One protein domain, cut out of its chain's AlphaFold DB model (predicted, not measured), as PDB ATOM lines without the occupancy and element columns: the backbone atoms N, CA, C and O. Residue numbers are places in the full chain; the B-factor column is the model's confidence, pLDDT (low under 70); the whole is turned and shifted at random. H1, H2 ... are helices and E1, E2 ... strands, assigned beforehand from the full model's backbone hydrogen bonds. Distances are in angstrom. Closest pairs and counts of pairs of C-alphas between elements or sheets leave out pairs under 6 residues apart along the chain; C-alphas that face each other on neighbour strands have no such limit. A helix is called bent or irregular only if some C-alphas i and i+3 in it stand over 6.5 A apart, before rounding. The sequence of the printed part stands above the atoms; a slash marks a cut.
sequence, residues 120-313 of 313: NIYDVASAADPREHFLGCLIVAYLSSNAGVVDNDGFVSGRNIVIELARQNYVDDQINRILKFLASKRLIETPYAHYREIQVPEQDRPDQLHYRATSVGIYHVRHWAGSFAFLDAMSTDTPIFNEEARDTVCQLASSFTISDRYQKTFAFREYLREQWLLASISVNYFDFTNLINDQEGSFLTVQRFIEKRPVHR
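AT A GLANCE: This is residues 120 to 313 of the 313 residues of an uncharacterized protein of Pseudomonas fluorescens (UniProt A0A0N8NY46). Two lobes of crossed helices join end to end, with a thin tail, residues 308 to 313, sticking out beyond one end. In one lobe the long helix H8 has H6, H7, H9 and H10 packed round it; in the other H1, H2 and H3 pack together beside the short strand E1, and H1 reaches across to H8. The 194 printed residues hold ten named helices and one strand, in the order H1 H2 H3 H4 E1 H5 H6 H7 H8 H9 H10, and the class is mostly helix. The whole is compact, with a radius of gyration of the C-alphas of 18.0 A, and spans 63 by 31 by 30 A, only just a rod.

HOW THE PARTS SIT: Start at H8, residues 258 to 279. H7, residues 243 to 252, touches it as a helical hairpin, closest at C-alphas 249 and 264, 4.9 A, at a shallow tilt of 23 degrees, opposite ways. H6, residues 228 to 234, touches residues 261 to 269 of H8, about perpendicular at 75 degrees, closest at C-alphas 232 and 265, 4.8 A. H9, residues 288 to 294, touches residues 273 to 276 of H8 as a helical hairpin, closest at C-alphas 273 and 289, 6.6 A. H10, residues 296 to 307, touches residues 258 to 262 of H8, closest at C-alphas 259 and 306, 6.5 A. Next look at H1, residues 130 to 143, which touches H8 about perpendicular at 81 degrees, closest at C-alphas 131 and 279, 5.8 A; H1 is irregular, with C-alphas 133 and 136 7.2 A apart. H1 touches H3, residues 172 to 184, closest at C-alphas 136 and 178, 6.4 A, and H5, residues 215 to 224, closest at C-alphas 137 and 221, 5.8 A. H3 touches H2, residues 158 to 166, closest at C-alphas 172 and 162, 6.3 A. E1, residues 210 to 213, pairs with no named strand, but residues 156 to 157 and 188 to 189 pair antiparallel with it. H4, residues 193 to 196, touches no helix. Every O i to N i+4 pair is within hydrogen-bond range in H2, H3 and H5 to H9, but 6 of 10 in H1 and 7 of 8 in H10; H4 is too short for such a pair.

IN THESE COORDINATES: Find C-alpha 130 at (175.733, 179.371, 99.265), where H1 begins its 22.1 A. H8 runs 31.0 A from C-alpha 258 at (176.492, 155.085, 85.993), H3 18.3 A, and H10 16.4 A to C-alpha 307 at (186.631, 150.721, 85.486).

THE WHOLE: The C-alphas of Asn 152 and Arg 313, the two farthest apart, are 64.1 A apart. The printed part has no cut; the links H1 to H2 and H4 to E1 are long. Look for pLDDT under 70 at residues 126 to 127, 193 to 199 and 309 to 313.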
ATOM      1  N   ASN A 120     166.329 166.863 101.237       92.50
ATOM      2  CA  ASN A 120     167.454 167.641 100.736       92.50
ATOM      3  C   ASN A 120     167.941 168.599 101.828       92.50
ATOM      4  O   ASN A 120     167.361 169.660 102.045       92.50
ATOM      5  N   ILE A 121     168.990 168.194 102.539       93.56
ATOM      6  CA  ILE A 121     169.598 168.983 103.620       93.56
ATOM      7  C   ILE A 121     170.514 170.101 103.105       93.56
ATOM      8  O   ILE A 121     170.942 170.919 103.915       93.56
ATOM      9  N   TYR A 122     170.823 170.102 101.803       95.38
ATOM     10  CA  TYR A 122     171.656 171.103 101.136       95.38
ATOM     11  C   TYR A 122     170.829 172.177 100.429       95.38
ATOM     12  O   TYR A 122     171.407 173.063  99.811       95.38
ATOM     13  N   ASP A 123     169.500 172.109 100.472       91.06
ATOM     14  CA  ASP A 123     168.664 173.118  99.827       91.06
ATOM     15  C   ASP A 123     168.826 174.503 100.484       91.06
ATOM     16  O   ASP A 123     169.209 174.618 101.651       91.06
ATOM     17  N   VAL A 124     168.534 175.556  99.726       89.88
ATOM     18  CA  VAL A 124     168.717 176.955 100.129       89.88
ATOM     19  C   VAL A 124     167.365 177.657 100.125       89.88
ATOM     20  O   VAL A 124     166.694 177.730  99.098       89.88
ATOM     21  N   ALA A 125     166.938 178.165 101.283       74.62
ATOM     22  CA  ALA A 125     165.531 178.495 101.512       74.62
ATOM     23  C   ALA A 125     165.198 179.991 101.403       74.62
ATOM     24  O   ALA A 125     164.029 180.336 101.208       74.62
ATOM     25  N   SER A 126     166.165 180.891 101.617       65.06
ATOM     26  CA  SER A 126     165.822 182.282 101.977       65.06
ATOM     27  C   SER A 126     166.637 183.351 101.263       65.06
ATOM     28  O   SER A 126     166.076 184.383 100.896       65.06
ATOM     29  N   ALA A 127     167.931 183.122 101.048       62.25
ATOM     30  CA  ALA A 127     168.806 184.028 100.320       62.25
ATOM     31  C   ALA A 127     169.601 183.252  99.268       62.25
ATOM     32  O   ALA A 127     169.830 182.061  99.420       62.25
ATOM     33  N   ALA A 128     170.072 183.918  98.213       78.62
ATOM     34  CA  ALA A 128     171.074 183.358  97.301       78.62
ATOM     35  C   ALA A 128     172.457 183.259  97.993       78.62
ATOM     36  O   ALA A 128     173.452 183.762  97.477       78.62
ATOM     37  N   ASP A 129     172.493 182.695  99.202       89.75
ATOM     38  CA  ASP A 129     173.662 182.537 100.059       89.75
ATOM     39  C   ASP A 129     174.111 181.066 100.035       89.75
ATOM     40  O   ASP A 129     173.471 180.218 100.665       89.75
ATOM     41  N   PRO A 130     175.224 180.740  99.351       92.75
ATOM     42  CA  PRO A 130     175.733 179.371  99.265       92.75
ATOM     43  C   PRO A 130     176.071 178.742 100.625       92.75
ATOM     44  O   PRO A 130     176.180 177.523 100.740       92.75
ATOM     45  N   ARG A 131     176.233 179.540 101.687       93.25
ATOM     46  CA  ARG A 131     176.514 179.018 103.032       93.25
ATOM     47  C   ARG A 131     175.318 178.270 103.619       93.25
ATOM     48  O   ARG A 131     175.508 177.442 104.513       93.25
ATOM     49  N   GLU A 132     174.099 178.534 103.140       94.38
ATOM     50  CA  GLU A 132     172.884 177.844 103.596       94.38
ATOM     51  C   GLU A 132     172.930 176.335 103.316       94.38
ATOM     52  O   GLU A 132     172.346 175.583 104.097       94.38
ATOM     53  N   HIS A 133     173.716 175.875 102.327       96.06
ATOM     54  CA  HIS A 133     173.919 174.445 102.056       96.06
ATOM     55  C   HIS A 133     174.300 173.652 103.317       96.06
ATOM     56  O   HIS A 133     173.936 172.489 103.465       96.06
ATOM     57  N   PHE A 134     175.018 174.265 104.262       97.12
ATOM     58  CA  PHE A 134     175.495 173.579 105.466       97.12
ATOM     59  C   PHE A 134     174.650 173.856 106.707       97.12
ATOM     60  O   PHE A 134     174.850 173.196 107.726       97.12
ATOM     61  N   LEU A 135     173.692 174.784 106.644       96.44
ATOM     62  CA  LEU A 135     172.933 175.236 107.810       96.44
ATOM     63  C   LEU A 135     172.137 174.087 108.445       96.44
ATOM     64  O   LEU A 135     172.172 173.900 109.663       96.44
ATOM     65  N   GLY A 136     171.495 173.256 107.618       96.56
ATOM     66  CA  GLY A 136     170.785 172.065 108.085       96.56
ATOM     67  C   GLY A 136     171.708 171.055 108.777       96.56
ATOM     68  O   GLY A 136     171.393 170.556 109.861       96.56
ATOM     69  N   CYS A 137     172.881 170.803 108.185       97.56
ATOM     70  CA  CYS A 137     173.891 169.908 108.750       97.56
ATOM     71  C   CYS A 137     174.429 170.427 110.087       97.56
ATOM     72  O   CYS A 137     174.519 169.664 111.047       97.56
ATOM     73  N   LEU A 138     174.734 171.724 110.166       97.88
ATOM     74  CA  LEU A 138     175.261 172.376 111.362       97.88
ATOM     75  C   LEU A 138     174.274 172.326 112.522       97.88
ATOM     76  O   LEU A 138     174.682 171.996 113.633       97.88
ATOM     77  N   ILE A 139     172.987 172.594 112.277       97.50
ATOM     78  CA  ILE A 139     171.943 172.516 113.310       97.50
ATOM     79  C   ILE A 139     171.874 171.103 113.892       97.50
ATOM     80  O   ILE A 139     171.949 170.921 115.107       97.50
ATOM     81  N   VAL A 140     171.750 170.089 113.035       97.62
ATOM     82  CA  VAL A 140     171.642 168.695 113.483       97.62
ATOM     83  C   VAL A 140     172.924 168.245 114.185       97.62
ATOM     84  O   VAL A 140     172.855 167.583 115.222       97.62
ATOM     85  N   ALA A 141     174.093 168.613 113.657       97.44
ATOM     86  CA  ALA A 141     175.374 168.267 114.252       97.44
ATOM     87  C   ALA A 141     175.549 168.913 115.631       97.44
ATOM     88  O   ALA A 141     175.881 168.196 116.576       97.44
ATOM     89  N   TYR A 142     175.225 170.204 115.770       97.56
ATOM     90  CA  TYR A 142     175.238 170.932 117.040       97.56
ATOM     91  C   TYR A 142     174.344 170.252 118.080       97.56
ATOM     92  O   TYR A 142     174.813 169.920 119.166       97.56
ATOM     93  N   LEU A 143     173.097 169.939 117.710       96.69
ATOM     94  CA  LEU A 143     172.137 169.233 118.565       96.69
ATOM     95  C   LEU A 143     172.560 167.803 118.929       96.69
ATOM     96  O   LEU A 143     172.126 167.275 119.947       96.69
ATOM     97  N   SER A 144     173.377 167.155 118.094       95.12
ATOM     98  CA  SER A 144     173.926 165.816 118.354       95.12
ATOM     99  C   SER A 144     175.239 165.829 119.146       95.12
ATOM    100  O   SER A 144     175.793 164.765 119.437       95.12
ATOM    101  N   SER A 145     175.777 167.019 119.412       92.94
ATOM    102  CA  SER A 145     177.067 167.233 120.060       92.94
ATOM    103  C   SER A 145     176.899 167.648 121.520       92.94
ATOM    104  O   SER A 145     175.816 168.019 121.962       92.94
ATOM    105  N   ASN A 146     178.010 167.670 122.252       84.31
ATOM    106  CA  ASN A 146     178.058 168.198 123.617       84.31
ATOM    107  C   ASN A 146     178.381 169.707 123.656       84.31
ATOM    108  O   ASN A 146     178.791 170.213 124.697       84.31
ATOM    109  N   ALA A 147     178.278 170.422 122.527       81.81
ATOM    110  CA  ALA A 147     178.640 171.839 122.438       81.81
ATOM    111  C   ALA A 147     177.558 172.782 123.000       81.81
ATOM    112  O   ALA A 147     177.853 173.929 123.336       81.81
ATOM    113  N   GLY A 148     176.306 172.321 123.089       78.31
ATOM    114  CA  GLY A 148     175.181 173.095 123.610       78.31
ATOM    115  C   GLY A 148     174.863 172.810 125.076       78.31
ATOM    116  O   GLY A 148     175.183 171.750 125.610       78.31
ATOM    117  N   VAL A 149     174.177 173.757 125.722       82.88
ATOM    118  CA  VAL A 149     173.541 173.518 127.024       82.88
ATOM    119  C   VAL A 149     172.246 172.750 126.782       82.88
ATOM    120  O   VAL A 149     171.322 173.283 126.162       82.88
ATOM    121  N   VAL A 150     172.212 171.510 127.259       88.69
ATOM    122  CA  VAL A 150     171.046 170.623 127.201       88.69
ATOM    123  C   VAL A 150     170.256 170.673 128.506       88.69
ATOM    124  O   VAL A 150     170.831 170.852 129.582       88.69
ATOM    125  N   ASP A 151     168.940 170.510 128.414       86.75
ATOM    126  CA  ASP A 151     168.091 170.237 129.570       86.75
ATOM    127  C   ASP A 151     168.179 168.761 130.014       86.75
ATOM    128  O   ASP A 151     168.936 167.959 129.458       86.75
ATOM    129  N   ASN A 152     167.399 168.394 131.035       84.94
ATOM    130  CA  ASN A 152     167.391 167.037 131.595       84.94
ATOM    131  C   ASN A 152     166.946 165.956 130.593       84.94
ATOM    132  O   ASN A 152     167.293 164.790 130.775       84.94
ATOM    133  N   ASP A 153     166.206 166.332 129.547       83.94
ATOM    134  CA  ASP A 153     165.679 165.426 128.523       83.94
ATOM    135  C   ASP A 153     166.524 165.453 127.229       83.94
ATOM    136  O   ASP A 153     166.214 164.777 126.237       83.94
ATOM    137  N   GLY A 154     167.635 166.200 127.241       88.62
ATOM    138  CA  GLY A 154     168.576 166.309 126.133       88.62
ATOM    139  C   GLY A 154     168.153 167.296 125.044       88.62
ATOM    140  O   GLY A 154     168.640 167.181 123.919       88.62
ATOM    141  N   PHE A 155     167.245 168.233 125.330       92.69
ATOM    142  CA  PHE A 155     166.878 169.292 124.393       92.69
ATOM    143  C   PHE A 155     167.719 170.553 124.600       92.69
ATOM    144  O   PHE A 155     168.085 170.920 125.714       92.69
ATOM    145  N   VAL A 156     167.980 171.259 123.504       95.12
ATOM    146  CA  VAL A 156     168.666 172.550 123.472       95.12
ATOM    147  C   VAL A 156     167.657 173.644 123.132       95.12
ATOM    148  O   VAL A 156     166.843 173.490 122.220       95.12
ATOM    149  N   SER A 157     167.715 174.769 123.843       94.62
ATOM    150  CA  SER A 157     166.879 175.937 123.542       94.62
ATOM    151  C   SER A 157     167.165 176.484 122.138       94.62
ATOM    152  O   SER A 157     168.324 176.700 121.778       94.62
ATOM    153  N   GLY A 158     166.116 176.784 121.370       94.50
ATOM    154  CA  GLY A 158     166.202 177.403 120.046       94.50
ATOM    155  C   GLY A 158     167.007 178.700 120.058       94.50
ATOM    156  O   GLY A 158     167.820 178.932 119.167       94.50
ATOM    157  N   ARG A 159     166.897 179.496 121.128       94.56
ATOM    158  CA  ARG A 159     167.715 180.698 121.339       94.56
ATOM    159  C   ARG A 159     169.218 180.403 121.351       94.56
ATOM    160  O   ARG A 159     169.987 181.182 120.795       94.56
ATOM    161  N   ASN A 160     169.643 179.296 121.962       95.44
ATOM    162  CA  ASN A 160     171.056 178.907 121.986       95.44
ATOM    163  C   ASN A 160     171.540 178.497 120.591       95.44
ATOM    164  O   ASN A 160     172.652 178.850 120.212       95.44
ATOM    165  N   ILE A 161     170.688 177.818 119.815       96.75
ATOM    166  CA  ILE A 161     170.978 177.455 118.420       96.75
ATOM    167  C   ILE A 161     171.151 178.718 117.568       96.75
ATOM    168  O   ILE A 161     172.117 178.824 116.817       96.75
ATOM    169  N   VAL A 162     170.253 179.700 117.723       96.12
ATOM    170  CA  VAL A 162     170.339 180.987 117.017       96.12
ATOM    171  C   VAL A 162     171.628 181.725 117.373       96.12
ATOM    172  O   VAL A 162     172.357 182.128 116.474       96.12
ATOM    173  N   ILE A 163     171.963 181.843 118.666       95.50
ATOM    174  CA  ILE A 163     173.210 182.487 119.110       95.50
ATOM    175  C   ILE A 163     174.439 181.794 118.513       95.50
ATOM    176  O   ILE A 163     175.363 182.473 118.071       95.50
ATOM    177  N   GLU A 164     174.470 180.461 118.509       96.38
ATOM    178  CA  GLU A 164     175.613 179.712 117.993       96.38
ATOM    179  C   GLU A 164     175.803 179.919 116.487       96.38
ATOM    180  O   GLU A 164     176.905 180.216 116.033       96.38
ATOM    181  N   LEU A 165     174.729 179.837 115.703       95.94
ATOM    182  CA  LEU A 165     174.811 179.976 114.247       95.94
ATOM    183  C   LEU A 165     174.997 181.431 113.807       95.94
ATOM    184  O   LEU A 165     175.670 181.684 112.808       95.94
ATOM    185  N   ALA A 166     174.508 182.400 114.583       94.81
ATOM    186  CA  ALA A 166     174.801 183.812 114.360       94.81
ATOM    187  C   ALA A 166     176.310 184.113 114.457       94.81
ATOM    188  O   ALA A 166     176.815 184.949 113.711       94.81
ATOM    189  N   ARG A 167     177.072 183.386 115.296       94.88
ATOM    190  CA  ARG A 167     178.550 183.493 115.342       94.88
ATOM    191  C   ARG A 167     179.224 183.023 114.054       94.88
ATOM    192  O   ARG A 167     180.333 183.454 113.764       94.88
ATOM    193  N   GLN A 168     178.551 182.170 113.285       94.94
ATOM    194  CA  GLN A 168     178.980 181.725 111.959       94.94
ATOM    195  C   GLN A 168     178.407 182.618 110.839       94.94
ATOM    196  O   GLN A 168     178.465 182.262 109.664       94.94
ATOM    197  N   ASN A 169     177.885 183.803 111.186       92.50
ATOM    198  CA  ASN A 169     177.340 184.810 110.270       92.50
ATOM    199  C   ASN A 169     176.083 184.365 109.497       92.50
ATOM    200  O   ASN A 169     175.860 184.834 108.373       92.50
ATOM    201  N   TYR A 170     175.276 183.477 110.085       93.88
ATOM    202  CA  TYR A 170     173.911 183.207 109.629       93.88
ATOM    203  C   TYR A 170     172.926 184.212 110.230       93.88
ATOM    204  O   TYR A 170     173.115 184.691 111.347       93.88
ATOM    205  N   VAL A 171     171.859 184.519 109.494       92.62
ATOM    206  CA  VAL A 171     170.811 185.449 109.932       92.62
ATOM    207  C   VAL A 171     169.665 184.687 110.603       92.62
ATOM    208  O   VAL A 171     169.279 183.611 110.150       92.62
ATOM    209  N   ASP A 172     169.069 185.265 111.649       92.31
ATOM    210  CA  ASP A 172     167.976 184.665 112.430       92.31
ATOM    211  C   ASP A 172     166.823 184.119 111.572       92.31
ATOM    212  O   ASP A 172     166.310 183.038 111.852       92.31
ATOM    213  N   ASP A 173     166.411 184.831 110.516       90.06
ATOM    214  CA  ASP A 173     165.334 184.374 109.623       90.06
ATOM    215  C   ASP A 173     165.706 183.071 108.889       90.06
ATOM    216  O   ASP A 173     164.897 182.141 108.847       90.06
ATOM    217  N   GLN A 174     166.951 182.956 108.403       91.81
ATOM    218  CA  GLN A 174     167.467 181.730 107.780       91.81
ATOM    219  C   GLN A 174     167.442 180.576 108.789       91.81
ATOM    220  O   GLN A 174     166.902 179.505 108.510       91.81
ATOM    221  N   ILE A 175     167.963 180.811 109.998       94.25
ATOM    222  CA  ILE A 175     168.034 179.799 111.062       94.25
ATOM    223  C   ILE A 175     166.627 179.316 111.436       94.25
ATOM    224  O   ILE A 175     166.373 178.112 111.489       94.25
ATOM    225  N   ASN A 176     165.689 180.240 111.645       91.69
ATOM    226  CA  ASN A 176     164.315 179.926 112.029       91.69
ATOM    227  C   ASN A 176     163.574 179.116 110.957       91.69
ATOM    228  O   ASN A 176     162.857 178.165 111.288       91.69
ATOM    229  N   ARG A 177     163.752 179.449 109.673       90.44
ATOM    230  CA  ARG A 177     163.159 178.690 108.562       90.44
ATOM    231  C   ARG A 177     163.721 177.279 108.483       90.44
ATOM    232  O   ARG A 177     162.941 176.330 108.382       90.44
ATOM    233  N   ILE A 178     165.039 177.122 108.605       92.69
ATOM    234  CA  ILE A 178     165.662 175.794 108.591       92.69
ATOM    235  C   ILE A 178     165.250 174.973 109.819       92.69
ATOM    236  O   ILE A 178     164.951 173.792 109.669       92.69
ATOM    237  N   LEU A 179     165.118 175.566 111.010       93.31
ATOM    238  CA  LEU A 179     164.586 174.860 112.184       93.31
ATOM    239  C   LEU A 179     163.176 174.303 111.933       93.31
ATOM    240  O   LEU A 179     162.916 173.132 112.217       93.31
ATOM    241  N   LYS A 180     162.272 175.106 111.353       89.56
ATOM    242  CA  LYS A 180     160.922 174.645 110.976       89.56
ATOM    243  C   LYS A 180     160.981 173.531 109.932       89.56
ATOM    244  O   LYS A 180     160.320 172.504 110.092       89.56
ATOM    245  N   PHE A 181     161.800 173.706 108.898       89.44
ATOM    246  CA  PHE A 181     161.991 172.722 107.838       89.44
ATOM    247  C   PHE A 181     162.489 171.378 108.385       89.44
ATOM    248  O   PHE A 181     161.829 170.357 108.189       89.44
ATOM    249  N   LEU A 182     163.584 171.372 109.148       92.25
ATOM    250  CA  LEU A 182     164.152 170.164 109.748       92.25
ATOM    251  C   LEU A 182     163.164 169.468 110.693       92.25
ATOM    252  O   LEU A 182     163.083 168.237 110.686       92.25
ATOM    253  N   ALA A 183     162.401 170.234 111.481       90.25
ATOM    254  CA  ALA A 183     161.381 169.685 112.371       90.25
ATOM    255  C   ALA A 183     160.236 169.035 111.576       90.25
ATOM    256  O   ALA A 183     159.847 167.904 111.861       90.25
ATOM    257  N   SER A 184     159.748 169.701 110.520       86.31
ATOM    258  CA  SER A 184     158.707 169.155 109.634       86.31
ATOM    259  C   SER A 184     159.140 167.856 108.943       86.31
ATOM    260  O   SER A 184     158.326 166.958 108.726       86.31
ATOM    261  N   LYS A 185     160.440 167.734 108.648       87.38
ATOM    262  CA  LYS A 185     161.058 166.562 108.018       87.38
ATOM    263  C   LYS A 185     161.556 165.526 109.030       87.38
ATOM    264  O   LYS A 185     162.112 164.512 108.627       87.38
ATOM    265  N   ARG A 186     161.306 165.733 110.331       89.19
ATOM    266  CA  ARG A 186     161.668 164.828 111.440       89.19
ATOM    267  C   ARG A 186     163.178 164.599 111.602       89.19
ATOM    268  O   ARG A 186     163.579 163.607 112.208       89.19
ATOM    269  N   LEU A 187     164.025 165.497 111.095       92.75
ATOM    270  CA  LEU A 187     165.477 165.458 111.335       92.75
ATOM    271  C   LEU A 187     165.814 165.967 112.745       92.75
ATOM    272  O   LEU A 187     166.771 165.514 113.372       92.75
ATOM    273  N   ILE A 188     164.987 166.874 113.257       93.50
ATOM    274  CA  ILE A 188     164.988 167.323 114.648       93.50
ATOM    275  C   ILE A 188     163.571 167.202 115.205       93.50
ATOM    276  O   ILE A 188     162.603 167.111 114.449       93.50
ATOM    277  N   GLU A 189     163.437 167.199 116.523       91.38
ATOM    278  CA  GLU A 189     162.145 167.128 117.201       91.38
ATOM    279  C   GLU A 189     162.047 168.150 118.330       91.38
ATOM    280  O   GLU A 189     163.055 168.548 118.913       91.38
ATOM    281  N   THR A 190     160.815 168.549 118.644       90.38
ATOM    282  CA  THR A 190     160.473 169.335 119.833       90.38
ATOM    283  C   THR A 190     159.857 168.428 120.903       90.38
ATOM    284  O   THR A 190     159.348 167.351 120.563       90.38
ATOM    285  N   PRO A 191     159.815 168.845 122.183       84.25
ATOM    286  CA  PRO A 191     159.174 168.059 123.243       84.25
ATOM    287  C   PRO A 191     157.714 167.687 122.930       84.25
ATOM    288  O   PRO A 191     157.249 166.604 123.280       84.25
ATOM    289  N   TYR A 192     156.999 168.556 122.207       71.62
ATOM    290  CA  TYR A 192     155.614 168.325 121.781       71.62
ATOM    291  C   TYR A 192     155.485 167.231 120.712       71.62
ATOM    292  O   TYR A 192     154.510 166.475 120.704       71.62
ATOM    293  N   ALA A 193     156.465 167.137 119.811       67.69
ATOM    294  CA  ALA A 193     156.450 166.201 118.694       67.69
ATOM    295  C   ALA A 193     156.816 164.768 119.118       67.69
ATOM    296  O   ALA A 193     156.284 163.820 118.535       67.69
ATOM    297  N   HIS A 194     157.645 164.615 120.160       61.81
ATOM    298  CA  HIS A 194     158.206 163.328 120.594       61.81
ATOM    299  C   HIS A 194     157.146 162.244 120.866       61.81
ATOM    300  O   HIS A 194     157.369 161.066 120.600       61.81
ATOM    301  N   TYR A 195     155.959 162.633 121.349       50.44
ATOM    302  CA  TYR A 195     154.907 161.687 121.740       50.44
ATOM    303  C   TYR A 195     153.730 161.575 120.768       50.44
ATOM    304  O   TYR A 195     152.949 160.630 120.878       50.44
ATOM    305  N   ARG A 196     153.527 162.552 119.874       53.47
ATOM    306  CA  ARG A 196     152.249 162.696 119.150       53.47
ATOM    307  C   ARG A 196     152.376 163.014 117.662       53.47
ATOM    308  O   ARG A 196     151.348 163.198 117.021       53.47
ATOM    309  N   GLU A 197     153.594 163.089 117.120       64.69
ATOM    310  CA  GLU A 197     153.839 163.506 115.727       64.69
ATOM    311  C   GLU A 197     153.174 164.856 115.379       64.69
ATOM    312  O   GLU A 197     152.779 165.103 114.240       64.69
ATOM    313  N   ILE A 198     153.027 165.738 116.374       66.25
ATOM    314  CA  ILE A 198     152.409 167.054 116.201       66.25
ATOM    315  C   ILE A 198     153.420 167.972 115.523       66.25
ATOM    316  O   ILE A 198     154.528 168.170 116.024       66.25
ATOM    317  N   GLN A 199     153.027 168.533 114.382       69.81
ATOM    318  CA  GLN A 199     153.816 169.559 113.713       69.81
ATOM    319  C   GLN A 199     153.817 170.845 114.536       69.81
ATOM    320  O   GLN A 199     152.816 171.201 115.156       69.81
ATOM    321  N   VAL A 200     154.950 171.545 114.518       70.19
ATOM    322  CA  VAL A 200     155.064 172.871 115.125       70.19
ATOM    323  C   VAL A 200     154.145 173.830 114.357       70.19
ATOM    324  O   VAL A 200     154.316 173.954 113.141       70.19
ATOM    325  N   PRO A 201     153.179 174.487 115.022       75.25
ATOM    326  CA  PRO A 201     152.327 175.479 114.381       75.25
ATOM    327  C   PRO A 201     153.138 176.601 113.727       75.25
ATOM    328  O   PRO A 201     154.180 177.012 114.233       75.25
ATOM    329  N   GLU A 202     152.654 177.136 112.607       73.62
ATOM    330  CA  GLU A 202     153.400 178.133 111.830       73.62
ATOM    331  C   GLU A 202     153.629 179.442 112.603       73.62
ATOM    332  O   GLU A 202     154.679 180.073 112.452       73.62
ATOM    333  N   GLN A 203     152.683 179.810 113.472       78.12
ATOM    334  CA  GLN A 203     152.758 180.983 114.342       78.12
ATOM    335  C   GLN A 203     153.787 180.862 115.473       78.12
ATOM    336  O   GLN A 203     154.178 181.883 116.046       78.12
ATOM    337  N   ASP A 204     154.233 179.647 115.800       81.88
ATOM    338  CA  ASP A 204     155.184 179.449 116.884       81.88
ATOM    339  C   ASP A 204     156.577 179.910 116.448       81.88
ATOM    340  O   ASP A 204     157.060 179.661 115.334       81.88
ATOM    341  N   ARG A 205     157.228 180.617 117.366       85.31
ATOM    342  CA  ARG A 205     158.557 181.191 117.194       85.31
ATOM    343  C   ARG A 205     159.632 180.127 117.456       85.31
ATOM    344  O   ARG A 205     159.738 179.680 118.599       85.31
ATOM    345  N   PRO A 206     160.438 179.712 116.454       86.31
ATOM    346  CA  PRO A 206     161.414 178.633 116.634       86.31
ATOM    347  C   PRO A 206     162.447 178.922 117.729       86.31
ATOM    348  O   PRO A 206     162.809 178.036 118.495       86.31
ATOM    349  N   ASP A 207     162.852 180.180 117.888       86.94
ATOM    350  CA  ASP A 207     163.758 180.640 118.945       86.94
ATOM    351  C   ASP A 207     163.218 180.420 120.373       86.94
ATOM    352  O   ASP A 207     163.999 180.384 121.325       86.94
ATOM    353  N   GLN A 208     161.905 180.237 120.536       89.62
ATOM    354  CA  GLN A 208     161.244 179.995 121.826       89.62
ATOM    355  C   GLN A 208     161.000 178.506 122.119       89.62
ATOM    356  O   GLN A 208     160.555 178.154 123.212       89.62
ATOM    357  N   LEU A 209     161.288 177.628 121.160       91.88
ATOM    358  CA  LEU A 209     161.126 176.185 121.302       91.88
ATOM    359  C   LEU A 209     162.424 175.528 121.778       91.88
ATOM    360  O   LEU A 209     163.469 176.163 121.907       91.88
ATOM    361  N   HIS A 210     162.339 174.234 122.065       92.88
ATOM    362  CA  HIS A 210     163.478 173.392 122.414       92.88
ATOM    363  C   HIS A 210     163.581 172.267 121.390       92.88
ATOM    364  O   HIS A 210     162.555 171.769 120.920       92.88
ATOM    365  N   TYR A 211     164.806 171.885 121.041       94.50
ATOM    366  CA  TYR A 211     165.075 170.935 119.966       94.50
ATOM    367  C   TYR A 211     166.073 169.864 120.376       94.50
ATOM    368  O   TYR A 211     167.005 170.122 121.130       94.50
ATOM    369  N   ARG A 212     165.901 168.672 119.813       94.00
ATOM    370  CA  ARG A 212     166.864 167.571 119.878       94.00
ATOM    371  C   ARG A 212     167.017 166.955 118.492       94.00
ATOM    372  O   ARG A 212     166.057 166.920 117.720       94.00
ATOM    373  N   ALA A 213     168.212 166.473 118.160       94.94
ATOM    374  CA  ALA A 213     168.419 165.719 116.927       94.94
ATOM    375  C   ALA A 213     167.752 164.338 117.030       94.94
ATOM    376  O   ALA A 213     167.910 163.639 118.030       94.94
ATOM    377  N   THR A 214     167.034 163.919 115.989       93.50
ATOM    378  CA  THR A 214     166.491 162.557 115.917       93.50
ATOM    379  C   THR A 214     167.544 161.596 115.363       93.50
ATOM    380  O   THR A 214     168.532 162.013 114.752       93.50
ATOM    381  N   SER A 215     167.321 160.282 115.483       93.31
ATOM    382  CA  SER A 215     168.174 159.302 114.791       93.31
ATOM    383  C   SER A 215     168.150 159.486 113.270       93.31
ATOM    384  O   SER A 215     169.146 159.206 112.608       93.31
ATOM    385  N   VAL A 216     167.033 159.981 112.720       93.19
ATOM    386  CA  VAL A 216     166.881 160.281 111.291       93.19
ATOM    387  C   VAL A 216     167.829 161.411 110.904       93.19
ATOM    388  O   VAL A 216     168.597 161.250 109.958       93.19
ATOM    389  N   GLY A 217     167.830 162.518 111.655       95.56
ATOM    390  CA  GLY A 217     168.731 163.647 111.416       95.56
ATOM    391  C   GLY A 217     170.195 163.267 111.575       95.56
ATOM    392  O   GLY A 217     170.996 163.518 110.676       95.56
ATOM    393  N   ILE A 218     170.546 162.595 112.674       95.94
ATOM    394  CA  ILE A 218     171.925 162.156 112.924       95.94
ATOM    395  C   ILE A 218     172.414 161.261 111.782       95.94
ATOM    396  O   ILE A 218     173.531 161.435 111.299       95.94
ATOM    397  N   TYR A 219     171.579 160.331 111.314       95.19
ATOM    398  CA  TYR A 219     171.942 159.447 110.212       95.19
ATOM    399  C   TYR A 219     172.059 160.182 108.876       95.19
ATOM    400  O   TYR A 219     172.991 159.904 108.118       95.19
ATOM    401  N   HIS A 220     171.176 161.155 108.614       95.25
ATOM    402  CA  HIS A 220     171.302 162.036 107.454       95.25
ATOM    403  C   HIS A 220     172.677 162.687 107.432       95.25
ATOM    404  O   HIS A 220     173.412 162.508 106.471       95.25
ATOM    405  N   VAL A 221     173.053 163.373 108.510       96.50
ATOM    406  CA  VAL A 221     174.283 164.170 108.544       96.50
ATOM    407  C   VAL A 221     175.543 163.313 108.614       96.50
ATOM    408  O   VAL A 221     176.520 163.634 107.950       96.50
ATOM    409  N   ARG A 222     175.552 162.216 109.381       94.38
ATOM    410  CA  ARG A 222     176.774 161.416 109.601       94.38
ATOM    411  C   ARG A 222     177.036 160.348 108.542       94.38
ATOM    412  O   ARG A 222     178.174 159.916 108.398       94.38
ATOM    413  N   HIS A 223     176.001 159.881 107.842       92.06
ATOM    414  CA  HIS A 223     176.129 158.734 106.937       92.06
ATOM    415  C   HIS A 223     175.625 159.010 105.524       92.06
ATOM    416  O   HIS A 223     176.240 158.553 104.565       92.06
ATOM    417  N   TRP A 224     174.518 159.733 105.360       93.31
ATOM    418  CA  TRP A 224     173.962 159.976 104.028       93.31
ATOM    419  C   TRP A 224     174.555 161.192 103.339       93.31
ATOM    420  O   TRP A 224     174.903 161.087 102.170       93.31
ATOM    421  N   ALA A 225     174.723 162.297 104.054       95.94
ATOM    422  CA  ALA A 225     175.079 163.607 103.533       95.94
ATOM    423  C   ALA A 225     176.299 163.592 102.594       95.94
ATOM    424  O   ALA A 225     176.266 164.253 101.560       95.94
ATOM    425  N   GLY A 226     177.340 162.813 102.908       96.19
ATOM    426  CA  GLY A 226     178.533 162.670 102.060       96.19
ATOM    427  C   GLY A 226     178.510 161.476 101.094       96.19
ATOM    428  O   GLY A 226     179.436 161.306 100.308       96.19
ATOM    429  N   SER A 227     177.496 160.610 101.162       95.62
ATOM    430  CA  SER A 227     177.450 159.372 100.376       95.62
ATOM    431  C   SER A 227     177.114 159.630  98.908       95.62
ATOM    432  O   SER A 227     176.289 160.487  98.590       95.62
ATOM    433  N   PHE A 228     177.680 158.815  98.015       95.81
ATOM    434  CA  PHE A 228     177.433 158.894  96.574       95.81
ATOM    435  C   PHE A 228     175.939 158.931  96.230       95.81
ATOM    436  O   PHE A 228     175.485 159.810  95.507       95.81
ATOM    437  N   ALA A 229     175.160 157.985  96.763       93.00
ATOM    438  CA  ALA A 229     173.748 157.853  96.411       93.00
ATOM    439  C   ALA A 229     172.922 159.077  96.830       93.00
ATOM    440  O   ALA A 229     172.000 159.457  96.116       93.00
ATOM    441  N   PHE A 230     173.251 159.679  97.976       94.50
ATOM    442  CA  PHE A 230     172.566 160.871  98.460       94.50
ATOM    443  C   PHE A 230     172.943 162.093  97.628       94.50
ATOM    444  O   PHE A 230     172.057 162.780  97.134       94.50
ATOM    445  N   LEU A 231     174.241 162.329  97.410       96.38
ATOM    446  CA  LEU A 231     174.716 163.462  96.617       96.38
ATOM    447  C   LEU A 231     174.219 163.398  95.167       96.38
ATOM    448  O   LEU A 231     173.817 164.420  94.625       96.38
ATOM    449  N   ASP A 232     174.159 162.209  94.566       95.06
ATOM    450  CA  ASP A 232     173.603 162.008  93.222       95.06
ATOM    451  C   ASP A 232     172.112 162.358  93.135       95.06
ATOM    452  O   ASP A 232     171.647 162.892  92.126       95.06
ATOM    453  N   ALA A 233     171.353 162.034  94.185       91.88
ATOM    454  CA  ALA A 233     169.934 162.351  94.260       91.88
ATOM    455  C   ALA A 233     169.712 163.853  94.495       91.88
ATOM    456  O   ALA A 233     168.861 164.450  93.841       91.88
ATOM    457  N   MET A 234     170.491 164.467  95.392       94.19
ATOM    458  CA  MET A 234     170.334 165.878  95.757       94.19
ATOM    459  C   MET A 234     170.900 166.842  94.718       94.19
ATOM    460  O   MET A 234     170.425 167.972  94.644       94.19
ATOM    461  N   SER A 235     171.863 166.425  93.887       94.62
ATOM    462  CA  SER A 235     172.498 167.310  92.898       94.62
ATOM    463  C   SER A 235     171.498 167.958  91.938       94.62
ATOM    464  O   SER A 235     171.752 169.042  91.435       94.62
ATOM    465  N   THR A 236     170.383 167.279  91.650       89.38
ATOM    466  CA  THR A 236     169.367 167.762  90.701       89.38
ATOM    467  C   THR A 236     168.423 168.793  91.325       89.38
ATOM    468  O   THR A 236     167.961 169.686  90.625       89.38
ATOM    469  N   ASP A 237     168.171 168.692  92.632       87.38
ATOM    470  CA  ASP A 237     167.202 169.526  93.359       87.38
ATOM    471  C   ASP A 237     167.875 170.555  94.279       87.38
ATOM    472  O   ASP A 237     167.221 171.155  95.127       87.38
ATOM    473  N   THR A 238     169.189 170.747  94.147       93.12
ATOM    474  CA  THR A 238     169.946 171.736  94.922       93.12
ATOM    475  C   THR A 238     170.375 172.881  94.008       93.12
ATOM    476  O   THR A 238     171.003 172.620  92.980       93.12
ATOM    477  N   PRO A 239     170.101 174.149  94.361       93.69
ATOM    478  CA  PRO A 239     170.665 175.290  93.646       93.69
ATOM    479  C   PRO A 239     172.203 175.253  93.649       93.69
ATOM    480  O   PRO A 239     172.812 175.129  94.706       93.69
ATOM    481  N   ILE A 240     172.841 175.381  92.479       95.44
ATOM    482  CA  ILE A 240     174.308 175.417  92.339       95.44
ATOM    483  C   ILE A 240     174.728 176.805  91.855       95.44
ATOM    484  O   ILE A 240     174.361 177.238  90.760       95.44
ATOM    485  N   PHE A 241     175.510 177.504  92.679       94.12
ATOM    486  CA  PHE A 241     175.922 178.889  92.424       94.12
ATOM    487  C   PHE A 241     177.194 179.014  91.567       94.12
ATOM    488  O   PHE A 241     177.420 180.063  90.967       94.12
ATOM    489  N   ASN A 242     178.012 177.959  91.475       95.38
ATOM    490  CA  ASN A 242     179.161 177.902  90.566       95.38
ATOM    491  C   ASN A 242     178.697 177.486  89.158       95.38
ATOM    492  O   ASN A 242     178.042 176.459  89.005       95.38
ATOM    493  N   GLU A 243     179.032 178.281  88.142       95.69
ATOM    494  CA  GLU A 243     178.579 178.071  86.763       95.69
ATOM    495  C   GLU A 243     179.087 176.758  86.151       95.69
ATOM    496  O   GLU A 243     178.282 175.985  85.645       95.69
ATOM    497  N   GLU A 244     180.377 176.446  86.278       96.38
ATOM    498  CA  GLU A 244     180.978 175.226  85.716       96.38
ATOM    499  C   GLU A 244     180.372 173.946  86.319       96.38
ATOM    500  O   GLU A 244     179.994 173.008  85.604       96.38
ATOM    501  N   ALA A 245     180.226 173.919  87.646       96.69
ATOM    502  CA  ALA A 245     179.605 172.804  88.349       96.69
ATOM    503  C   ALA A 245     178.125 172.670  87.973       96.69
ATOM    504  O   ALA A 245     177.648 171.559  87.732       96.69
ATOM    505  N   ARG A 246     177.400 173.793  87.884       96.62
ATOM    506  CA  ARG A 246     175.990 173.811  87.481       96.62
ATOM    507  C   ARG A 246     175.818 173.281  86.064       96.62
ATOM    508  O   ARG A 246     174.946 172.448  85.850       96.62
ATOM    509  N   ASP A 247     176.642 173.719  85.120       97.00
ATOM    510  CA  ASP A 247     176.548 173.307  83.720       97.00
ATOM    511  C   ASP A 247     176.797 171.804  83.573       97.00
ATOM    512  O   ASP A 247     175.996 171.102  82.950       97.00
ATOM    513  N   THR A 248     177.829 171.286  84.249       97.25
ATOM    514  CA  THR A 248     178.106 169.844  84.314       97.25
ATOM    515  C   THR A 248     176.916 169.074  84.888       97.25
ATOM    516  O   THR A 248     176.486 168.063  84.325       97.25
ATOM    517  N   VAL A 249     176.353 169.549  86.006       96.25
ATOM    518  CA  VAL A 249     175.241 168.865  86.666       96.25
ATOM    519  C   VAL A 249     173.977 168.887  85.809       96.25
ATOM    520  O   VAL A 249     173.351 167.844  85.628       96.25
ATOM    521  N   CYS A 250     173.634 170.036  85.226       94.69
ATOM    522  CA  CYS A 250     172.483 170.212  84.346       94.69
ATOM    523  C   CYS A 250     172.588 169.351  83.082       94.69
ATOM    524  O   CYS A 250     171.615 168.697  82.706       94.69
ATOM    525  N   GLN A 251     173.762 169.312  82.445       96.38
ATOM    526  CA  GLN A 251     173.983 168.526  81.232       96.38
ATOM    527  C   GLN A 251     173.776 167.024  81.475       96.38
ATOM    528  O   GLN A 251     173.254 166.320  80.611       96.38
ATOM    529  N   LEU A 252     174.168 166.534  82.654       95.88
ATOM    530  CA  LEU A 252     174.114 165.117  83.015       95.88
ATOM    531  C   LEU A 252     172.862 164.741  83.827       95.88
ATOM    532  O   LEU A 252     172.668 163.562  84.131       95.88
ATOM    533  N   ALA A 253     172.001 165.705  84.172       90.25
ATOM    534  CA  ALA A 253     170.881 165.520  85.098       90.25
ATOM    535  C   ALA A 253     169.909 164.413  84.669       90.25
ATOM    536  O   ALA A 253     169.412 163.677  85.521       90.25
ATOM    537  N   SER A 254     169.663 164.276  83.364       89.06
ATOM    538  CA  SER A 254     168.727 163.298  82.796       89.06
ATOM    539  C   SER A 254     169.345 161.927  82.509       89.06
ATOM    540  O   SER A 254     168.636 161.002  82.101       89.06
ATOM    541  N   SER A 255     170.660 161.771  82.695       90.50
ATOM    542  CA  SER A 255     171.338 160.520  82.381       90.50
ATOM    543  C   SER A 255     171.190 159.486  83.496       90.50
ATOM    544  O   SER A 255     171.475 159.730  84.668       90.50
ATOM    545  N   PHE A 256     170.815 158.267  83.102       87.12
ATOM    546  CA  PHE A 256     170.779 157.100  83.984       87.12
ATOM    547  C   PHE A 256     172.056 156.256  83.915       87.12
ATOM    548  O   PHE A 256     172.166 155.252  84.630       87.12
ATOM    549  N   THR A 257     173.025 156.622  83.067       92.62
ATOM    550  CA  THR A 257     174.277 155.866  82.989       92.62
ATOM    551  C   THR A 257     175.081 156.072  84.270       92.62
ATOM    552  O   THR A 257     175.129 157.155  84.849       92.62
ATOM    553  N   ILE A 258     175.720 155.005  84.750       92.50
ATOM    554  CA  ILE A 258     176.492 155.085  85.993       92.50
ATOM    555  C   ILE A 258     177.717 156.005  85.859       92.50
ATOM    556  O   ILE A 258     178.124 156.604  86.848       92.50
ATOM    557  N   SER A 259     178.272 156.137  84.649       95.50
ATOM    558  CA  SER A 259     179.406 157.023  84.366       95.50
ATOM    559  C   SER A 259     178.999 158.489  84.482       95.50
ATOM    560  O   SER A 259     179.650 159.248  85.193       95.50
ATOM    561  N   ASP A 260     177.880 158.864  83.865       96.06
ATOM    562  CA  ASP A 260     177.384 160.242  83.897       96.06
ATOM    563  C   ASP A 260     176.920 160.618  85.304       96.06
ATOM    564  O   ASP A 260     177.265 161.682  85.811       96.06
ATOM    565  N   ARG A 261     176.220 159.705  85.995       95.19
ATOM    566  CA  ARG A 261     175.871 159.886  87.411       95.19
ATOM    567  C   ARG A 261     177.113 160.077  88.271       95.19
ATOM    568  O   ARG A 261     177.102 160.923  89.159       95.19
ATOM    569  N   TYR A 262     178.189 159.333  88.003       97.19
ATOM    570  CA  TYR A 262     179.453 159.514  88.710       97.19
ATOM    571  C   TYR A 262     180.046 160.904  88.486       97.19
ATOM    572  O   TYR A 262     180.337 161.592  89.459       97.19
ATOM    573  N   GLN A 263     180.152 161.341  87.231       97.44
ATOM    574  CA  GLN A 263     180.673 162.664  86.880       97.44
ATOM    575  C   GLN A 263     179.835 163.798  87.484       97.44
ATOM    576  O   GLN A 263     180.385 164.671  88.152       97.44
ATOM    577  N   LYS A 264     178.506 163.740  87.338       96.81
ATOM    578  CA  LYS A 264     177.550 164.689  87.930       96.81
ATOM    579  C   LYS A 264     177.720 164.796  89.447       96.81
ATOM    580  O   LYS A 264     177.854 165.884  89.998       96.81
ATOM    581  N   THR A 265     177.726 163.649  90.125       97.56
ATOM    582  CA  THR A 265     177.813 163.584  91.591       97.56
ATOM    583  C   THR A 265     179.166 164.061  92.092       97.56
ATOM    584  O   THR A 265     179.242 164.723  93.123       97.56
ATOM    585  N   PHE A 266     180.238 163.739  91.364       97.81
ATOM    586  CA  PHE A 266     181.573 164.227  91.668       97.81
ATOM    587  C   PHE A 266     181.624 165.753  91.546       97.81
ATOM    588  O   PHE A 266     181.985 166.406  92.516       97.81
ATOM    589  N   ALA A 267     181.157 166.332  90.434       98.19
ATOM    590  CA  ALA A 267     181.103 167.786  90.256       98.19
ATOM    591  C   ALA A 267     180.316 168.485  91.381       98.19
ATOM    592  O   ALA A 267     180.790 169.464  91.954       98.19
ATOM    593  N   PHE A 268     179.157 167.939  91.766       98.38
ATOM    594  CA  PHE A 268     178.368 168.469  92.881       98.38
ATOM    595  C   PHE A 268     179.086 168.356  94.238       98.38
ATOM    596  O   PHE A 268     179.052 169.290  95.038       98.38
ATOM    597  N   ARG A 269     179.778 167.240  94.504       98.19
ATOM    598  CA  ARG A 269     180.572 167.061  95.730       98.19
ATOM    599  C   ARG A 269     181.703 168.077  95.824       98.19
ATOM    600  O   ARG A 269     181.899 168.669  96.883       98.19
ATOM    601  N   GLU A 270     182.451 168.256  94.740       98.12
ATOM    602  CA  GLU A 270     183.574 169.193  94.707       98.12
ATOM    603  C   GLU A 270     183.075 170.633  94.861       98.12
ATOM    604  O   GLU A 270     183.636 171.378  95.660       98.12
ATOM    605  N   TYR A 271     181.949 170.973  94.225       98.12
ATOM    606  CA  TYR A 271     181.255 172.239  94.441       98.12
ATOM    607  C   TYR A 271     180.930 172.484  95.923       98.12
ATOM    608  O   TYR A 271     181.306 173.521  96.470       98.12
ATOM    609  N   LEU A 272     180.276 171.533  96.602       98.19
ATOM    610  CA  LEU A 272     179.982 171.667  98.033       98.19
ATOM    611  C   LEU A 272     181.270 171.792  98.859       98.19
ATOM    612  O   LEU A 272     181.332 172.594  99.787       98.19
ATOM    613  N   ARG A 273     182.329 171.051  98.518       97.69
ATOM    614  CA  ARG A 273     183.613 171.153  99.226       97.69
ATOM    615  C   ARG A 273     184.209 172.553  99.094       97.69
ATOM    616  O   ARG A 273     184.681 173.105 100.082       97.69
ATOM    617  N   GLU A 274     184.165 173.141  97.905       97.44
ATOM    618  CA  GLU A 274     184.604 174.518  97.680       97.44
ATOM    619  C   GLU A 274     183.758 175.522  98.466       97.44
ATOM    620  O   GLU A 274     184.319 176.382  99.143       97.44
ATOM    621  N   GLN A 275     182.426 175.383  98.454       97.19
ATOM    622  CA  GLN A 275     181.547 176.256  99.240       97.19
ATOM    623  C   GLN A 275     181.821 176.150 100.742       97.19
ATOM    624  O   GLN A 275     181.821 177.167 101.430       97.19
ATOM    625  N   TRP A 276     182.103 174.949 101.253       97.25
ATOM    626  CA  TRP A 276     182.478 174.747 102.653       97.25
ATOM    627  C   TRP A 276     183.765 175.498 103.015       97.25
ATOM    628  O   TRP A 276     183.811 176.207 104.020       97.25
ATOM    629  N   LEU A 277     184.796 175.383 102.172       96.19
ATOM    630  CA  LEU A 277     186.074 176.068 102.377       96.19
ATOM    631  C   LEU A 277     185.916 177.595 102.310       96.19
ATOM    632  O   LEU A 277     186.475 178.303 103.144       96.19
ATOM    633  N   LEU A 278     185.123 178.102 101.362       96.00
ATOM    634  CA  LEU A 278     184.831 179.534 101.234       96.00
ATOM    635  C   LEU A 278     184.026 180.069 102.422       96.00
ATOM    636  O   LEU A 278     184.305 181.166 102.906       96.00
ATOM    637  N   ALA A 279     183.064 179.292 102.924       94.31
ATOM    638  CA  ALA A 279     182.227 179.679 104.056       94.31
ATOM    639  C   ALA A 279     183.033 179.899 105.349       94.31
ATOM    640  O   ALA A 279     182.555 180.604 106.236       94.31
ATOM    641  N   SER A 280     184.249 179.340 105.441       92.69
ATOM    642  CA  SER A 280     185.178 179.533 106.566       92.69
ATOM    643  C   SER A 280     184.537 179.250 107.932       92.69
ATOM    644  O   SER A 280     184.804 179.935 108.921       92.69
ATOM    645  N   ILE A 281     183.656 178.247 107.980       94.12
ATOM    646  CA  ILE A 281     182.899 177.879 109.178       94.12
ATOM    647  C   ILE A 281     183.853 177.222 110.170       94.12
ATOM    648  O   ILE A 281     184.515 176.234 109.856       94.12
ATOM    649  N   SER A 282     183.917 177.771 111.380       89.62
ATOM    650  CA  SER A 282     184.866 177.344 112.407       89.62
ATOM    651  C   SER A 282     184.114 176.791 113.609       89.62
ATOM    652  O   SER A 282     183.882 177.495 114.594       89.62
ATOM    653  N   VAL A 283     183.740 175.514 113.524       95.06
ATOM    654  CA  VAL A 283     183.053 174.771 114.590       95.06
ATOM    655  C   VAL A 283     183.732 173.423 114.824       95.06
ATOM    656  O   VAL A 283     184.358 172.869 113.928       95.06
ATOM    657  N   ASN A 284     183.609 172.870 116.031       94.88
ATOM    658  CA  ASN A 284     184.244 171.596 116.400       94.88
ATOM    659  C   ASN A 284     183.313 170.375 116.293       94.88
ATOM    660  O   ASN A 284     183.752 169.248 116.508       94.88
ATOM    661  N   TYR A 285     182.028 170.590 116.004       95.62
ATOM    662  CA  TYR A 285     181.005 169.542 115.987       95.62
ATOM    663  C   TYR A 285     180.632 169.071 114.576       95.62
ATOM    664  O   TYR A 285     179.908 168.084 114.437       95.62
ATOM    665  N   PHE A 286     181.097 169.761 113.533       97.06
ATOM    666  CA  PHE A 286     180.827 169.411 112.143       97.06
ATOM    667  C   PHE A 286     181.966 169.865 111.232       97.06
ATOM    668  O   PHE A 286     182.397 171.011 111.303       97.06
ATOM    669  N   ASP A 287     182.404 168.969 110.356       96.56
ATOM    670  CA  ASP A 287     183.380 169.255 109.311       96.56
ATOM    671  C   ASP A 287     182.961 168.504 108.045       96.56
ATOM    672  O   ASP A 287     182.931 167.267 108.017       96.56
ATOM    673  N   PHE A 288     182.600 169.256 107.004       97.00
ATOM    674  CA  PHE A 288     182.139 168.674 105.748       97.00
ATOM    675  C   PHE A 288     183.244 167.900 105.017       97.00
ATOM    676  O   PHE A 288     182.964 166.870 104.407       97.00
ATOM    677  N   THR A 289     184.501 168.345 105.111       96.56
ATOM    678  CA  THR A 289     185.648 167.659 104.505       96.56
ATOM    679  C   THR A 289     185.852 166.288 105.144       96.56
ATOM    680  O   THR A 289     186.031 165.294 104.440       96.56
ATOM    681  N   ASN A 290     185.761 166.202 106.471       96.38
ATOM    682  CA  ASN A 290     185.833 164.914 107.165       96.38
ATOM    683  C   ASN A 290     184.657 164.008 106.782       96.38
ATOM    684  O   ASN A 290     184.866 162.837 106.477       96.38
ATOM    685  N   LEU A 291     183.442 164.560 106.700       96.75
ATOM    686  CA  LEU A 291     182.258 163.813 106.276       96.75
ATOM    687  C   LEU A 291     182.423 163.193 104.877       96.75
ATOM    688  O   LEU A 291     182.111 162.016 104.695       96.75
ATOM    689  N   ILE A 292     182.884 163.951 103.875       96.50
ATOM    690  CA  ILE A 292     183.064 163.398 102.522       96.50
ATOM    691  C   ILE A 292     184.195 162.364 102.476       96.50
ATOM    692  O   ILE A 292     184.052 161.358 101.782       96.50
ATOM    693  N   ASN A 293     185.263 162.551 103.259       96.12
ATOM    694  CA  ASN A 293     186.352 161.579 103.371       96.12
ATOM    695  C   ASN A 293     185.861 160.255 103.977       96.12
ATOM    696  O   ASN A 293     186.159 159.183 103.448       96.12
ATOM    697  N   ASP A 294     185.040 160.318 105.028       95.38
ATOM    698  CA  ASP A 294     184.429 159.141 105.657       95.38
ATOM    699  C   ASP A 294     183.499 158.382 104.692       95.38
ATOM    700  O   ASP A 294     183.299 157.170 104.820       95.38
ATOM    701  N   GLN A 295     182.937 159.080 103.700       95.00
ATOM    702  CA  GLN A 295     182.036 158.514 102.696       95.00
ATOM    703  C   GLN A 295     182.714 158.173 101.358       95.00
ATOM    704  O   GLN A 295     182.046 157.658 100.451       95.00
ATOM    705  N   GLU A 296     184.031 158.354 101.233       95.12
ATOM    706  CA  GLU A 296     184.795 158.121  99.997       95.12
ATOM    707  C   GLU A 296     184.640 156.683  99.473       95.12
ATOM    708  O   GLU A 296     184.540 156.438  98.269       95.12
ATOM    709  N   GLY A 297     184.501 155.706 100.376       93.88
ATOM    710  CA  GLY A 297     184.263 154.306 100.011       93.88
ATOM    711  C   GLY A 297     183.023 154.092  99.126       93.88
ATOM    712  O   GLY A 297     182.998 153.166  98.305       93.88
ATOM    713  N   SER A 298     182.010 154.958  99.246       93.75
ATOM    714  CA  SER A 298     180.812 154.918  98.399       93.75
ATOM    715  C   SER A 298     181.099 155.348  96.954       93.75
ATOM    716  O   SER A 298     180.580 154.720  96.030       93.75
ATOM    717  N   PHE A 299     181.993 156.320  96.750       95.75
ATOM    718  CA  PHE A 299     182.457 156.762  95.431       95.75
ATOM    719  C   PHE A 299     183.390 155.728  94.798       95.75
ATOM    720  O   PHE A 299     183.149 155.293  93.671       95.75
ATOM    721  N   LEU A 300     184.377 155.231  95.553       95.19
ATOM    722  CA  LEU A 300     185.325 154.214  95.079       95.19
ATOM    723  C   LEU A 300     184.630 152.932  94.604       95.19
ATOM    724  O   LEU A 300     185.085 152.273  93.669       95.19
ATOM    725  N   THR A 301     183.514 152.558  95.234       92.00
ATOM    726  CA  THR A 301     182.719 151.397  94.808       92.00
ATOM    727  C   THR A 301     182.141 151.594  93.406       92.00
ATOM    728  O   THR A 301     182.181 150.670  92.591       92.00
ATOM    729  N   VAL A 302     181.633 152.792  93.113       93.00
ATOM    730  CA  VAL A 302     181.080 153.145  91.800       93.00
ATOM    731  C   VAL A 302     182.193 153.277  90.766       93.00
ATOM    732  O   VAL A 302     182.088 152.695  89.688       93.00
ATOM    733  N   GLN A 303     183.291 153.944  91.119       94.62
ATOM    734  CA  GLN A 303     184.459 154.090  90.256       94.62
ATOM    735  C   GLN A 303     185.006 152.725  89.811       94.62
ATOM    736  O   GLN A 303     185.120 152.457  88.618       94.62
ATOM    737  N   ARG A 304     185.231 151.802  90.756       93.75
ATOM    738  CA  ARG A 304     185.678 150.431  90.447       93.75
ATOM    739  C   ARG A 304     184.698 149.676  89.551       93.75
ATOM    740  O   ARG A 304     185.111 148.801  88.795       93.75
ATOM    741  N   PHE A 305     183.397 149.942  89.671       90.50
ATOM    742  CA  PHE A 305     182.392 149.332  88.799       90.50
ATOM    743  C   PHE A 305     182.481 149.873  87.366       90.50
ATOM    744  O   PHE A 305     182.361 149.091  86.424       90.50
ATOM    745  N   ILE A 306     182.727 151.176  87.207       93.12
ATOM    746  CA  ILE A 306     182.948 151.818  85.905       93.12
ATOM    747  C   ILE A 306     184.217 151.259  85.249       93.12
ATOM    748  O   ILE A 306     184.157 150.795  84.115       93.12
ATOM    749  N   GLU A 307     185.331 151.207  85.983       91.12
ATOM    750  CA  GLU A 307     186.631 150.721  85.486       91.12
ATOM    751  C   GLU A 307     186.606 149.244  85.061       91.12
ATOM    752  O   GLU A 307     187.315 148.839  84.143       91.12
ATOM    753  N   LYS A 308     185.778 148.419  85.715       84.06
ATOM    754  CA  LYS A 308     185.633 146.990  85.393       84.06
ATOM    755  C   LYS A 308     184.757 146.709  84.176       84.06
ATOM    756  O   LYS A 308     184.750 145.569  83.711       84.06
ATOM    757  N   ARG A 309     183.991 147.681  83.673       66.56
ATOM    758  CA  ARG A 309     183.242 147.486  82.429       66.56
ATOM    759  C   ARG A 309     184.218 147.612  81.258       66.56
ATOM    760  O   ARG A 309     184.768 148.695  81.070       66.56
ATOM    761  N   PRO A 310     184.431 146.561  80.440       49.72
ATOM    762  CA  PRO A 310     185.096 146.767  79.165       49.72
ATOM    763  C   PRO A 310     184.259 147.776  78.382       49.72
ATOM    764  O   PRO A 310     183.042 147.616  78.263       49.72
ATOM    765  N   VAL A 311     184.903 148.835  77.893       47.03
ATOM    766  CA  VAL A 311     184.294 149.804  76.980       47.03
ATOM    767  C   VAL A 311     183.888 149.028  75.728       47.03
ATOM    768  O   VAL A 311     184.707 148.787  74.845       47.03
ATOM    769  N   HIS A 312     182.649 148.547  75.674       39.28
ATOM    770  CA  HIS A 312     182.052 148.124  74.416       39.28
ATOM    771  C   HIS A 312     181.795 149.402  73.621       39.28
ATOM    772  O   HIS A 312     180.856 150.143  73.908       39.28
ATOM    773  N   ARG A 313     182.745 149.690  72.724       35.34
ATOM    774  CA  ARG A 313     182.540 150.533  71.547       35.34
ATOM    775  C   ARG A 313     181.533 149.875  70.618       35.34
ATOM    776  O   ARG A 313     181.567 148.627  70.534       35.34
TER     777      ARG A 313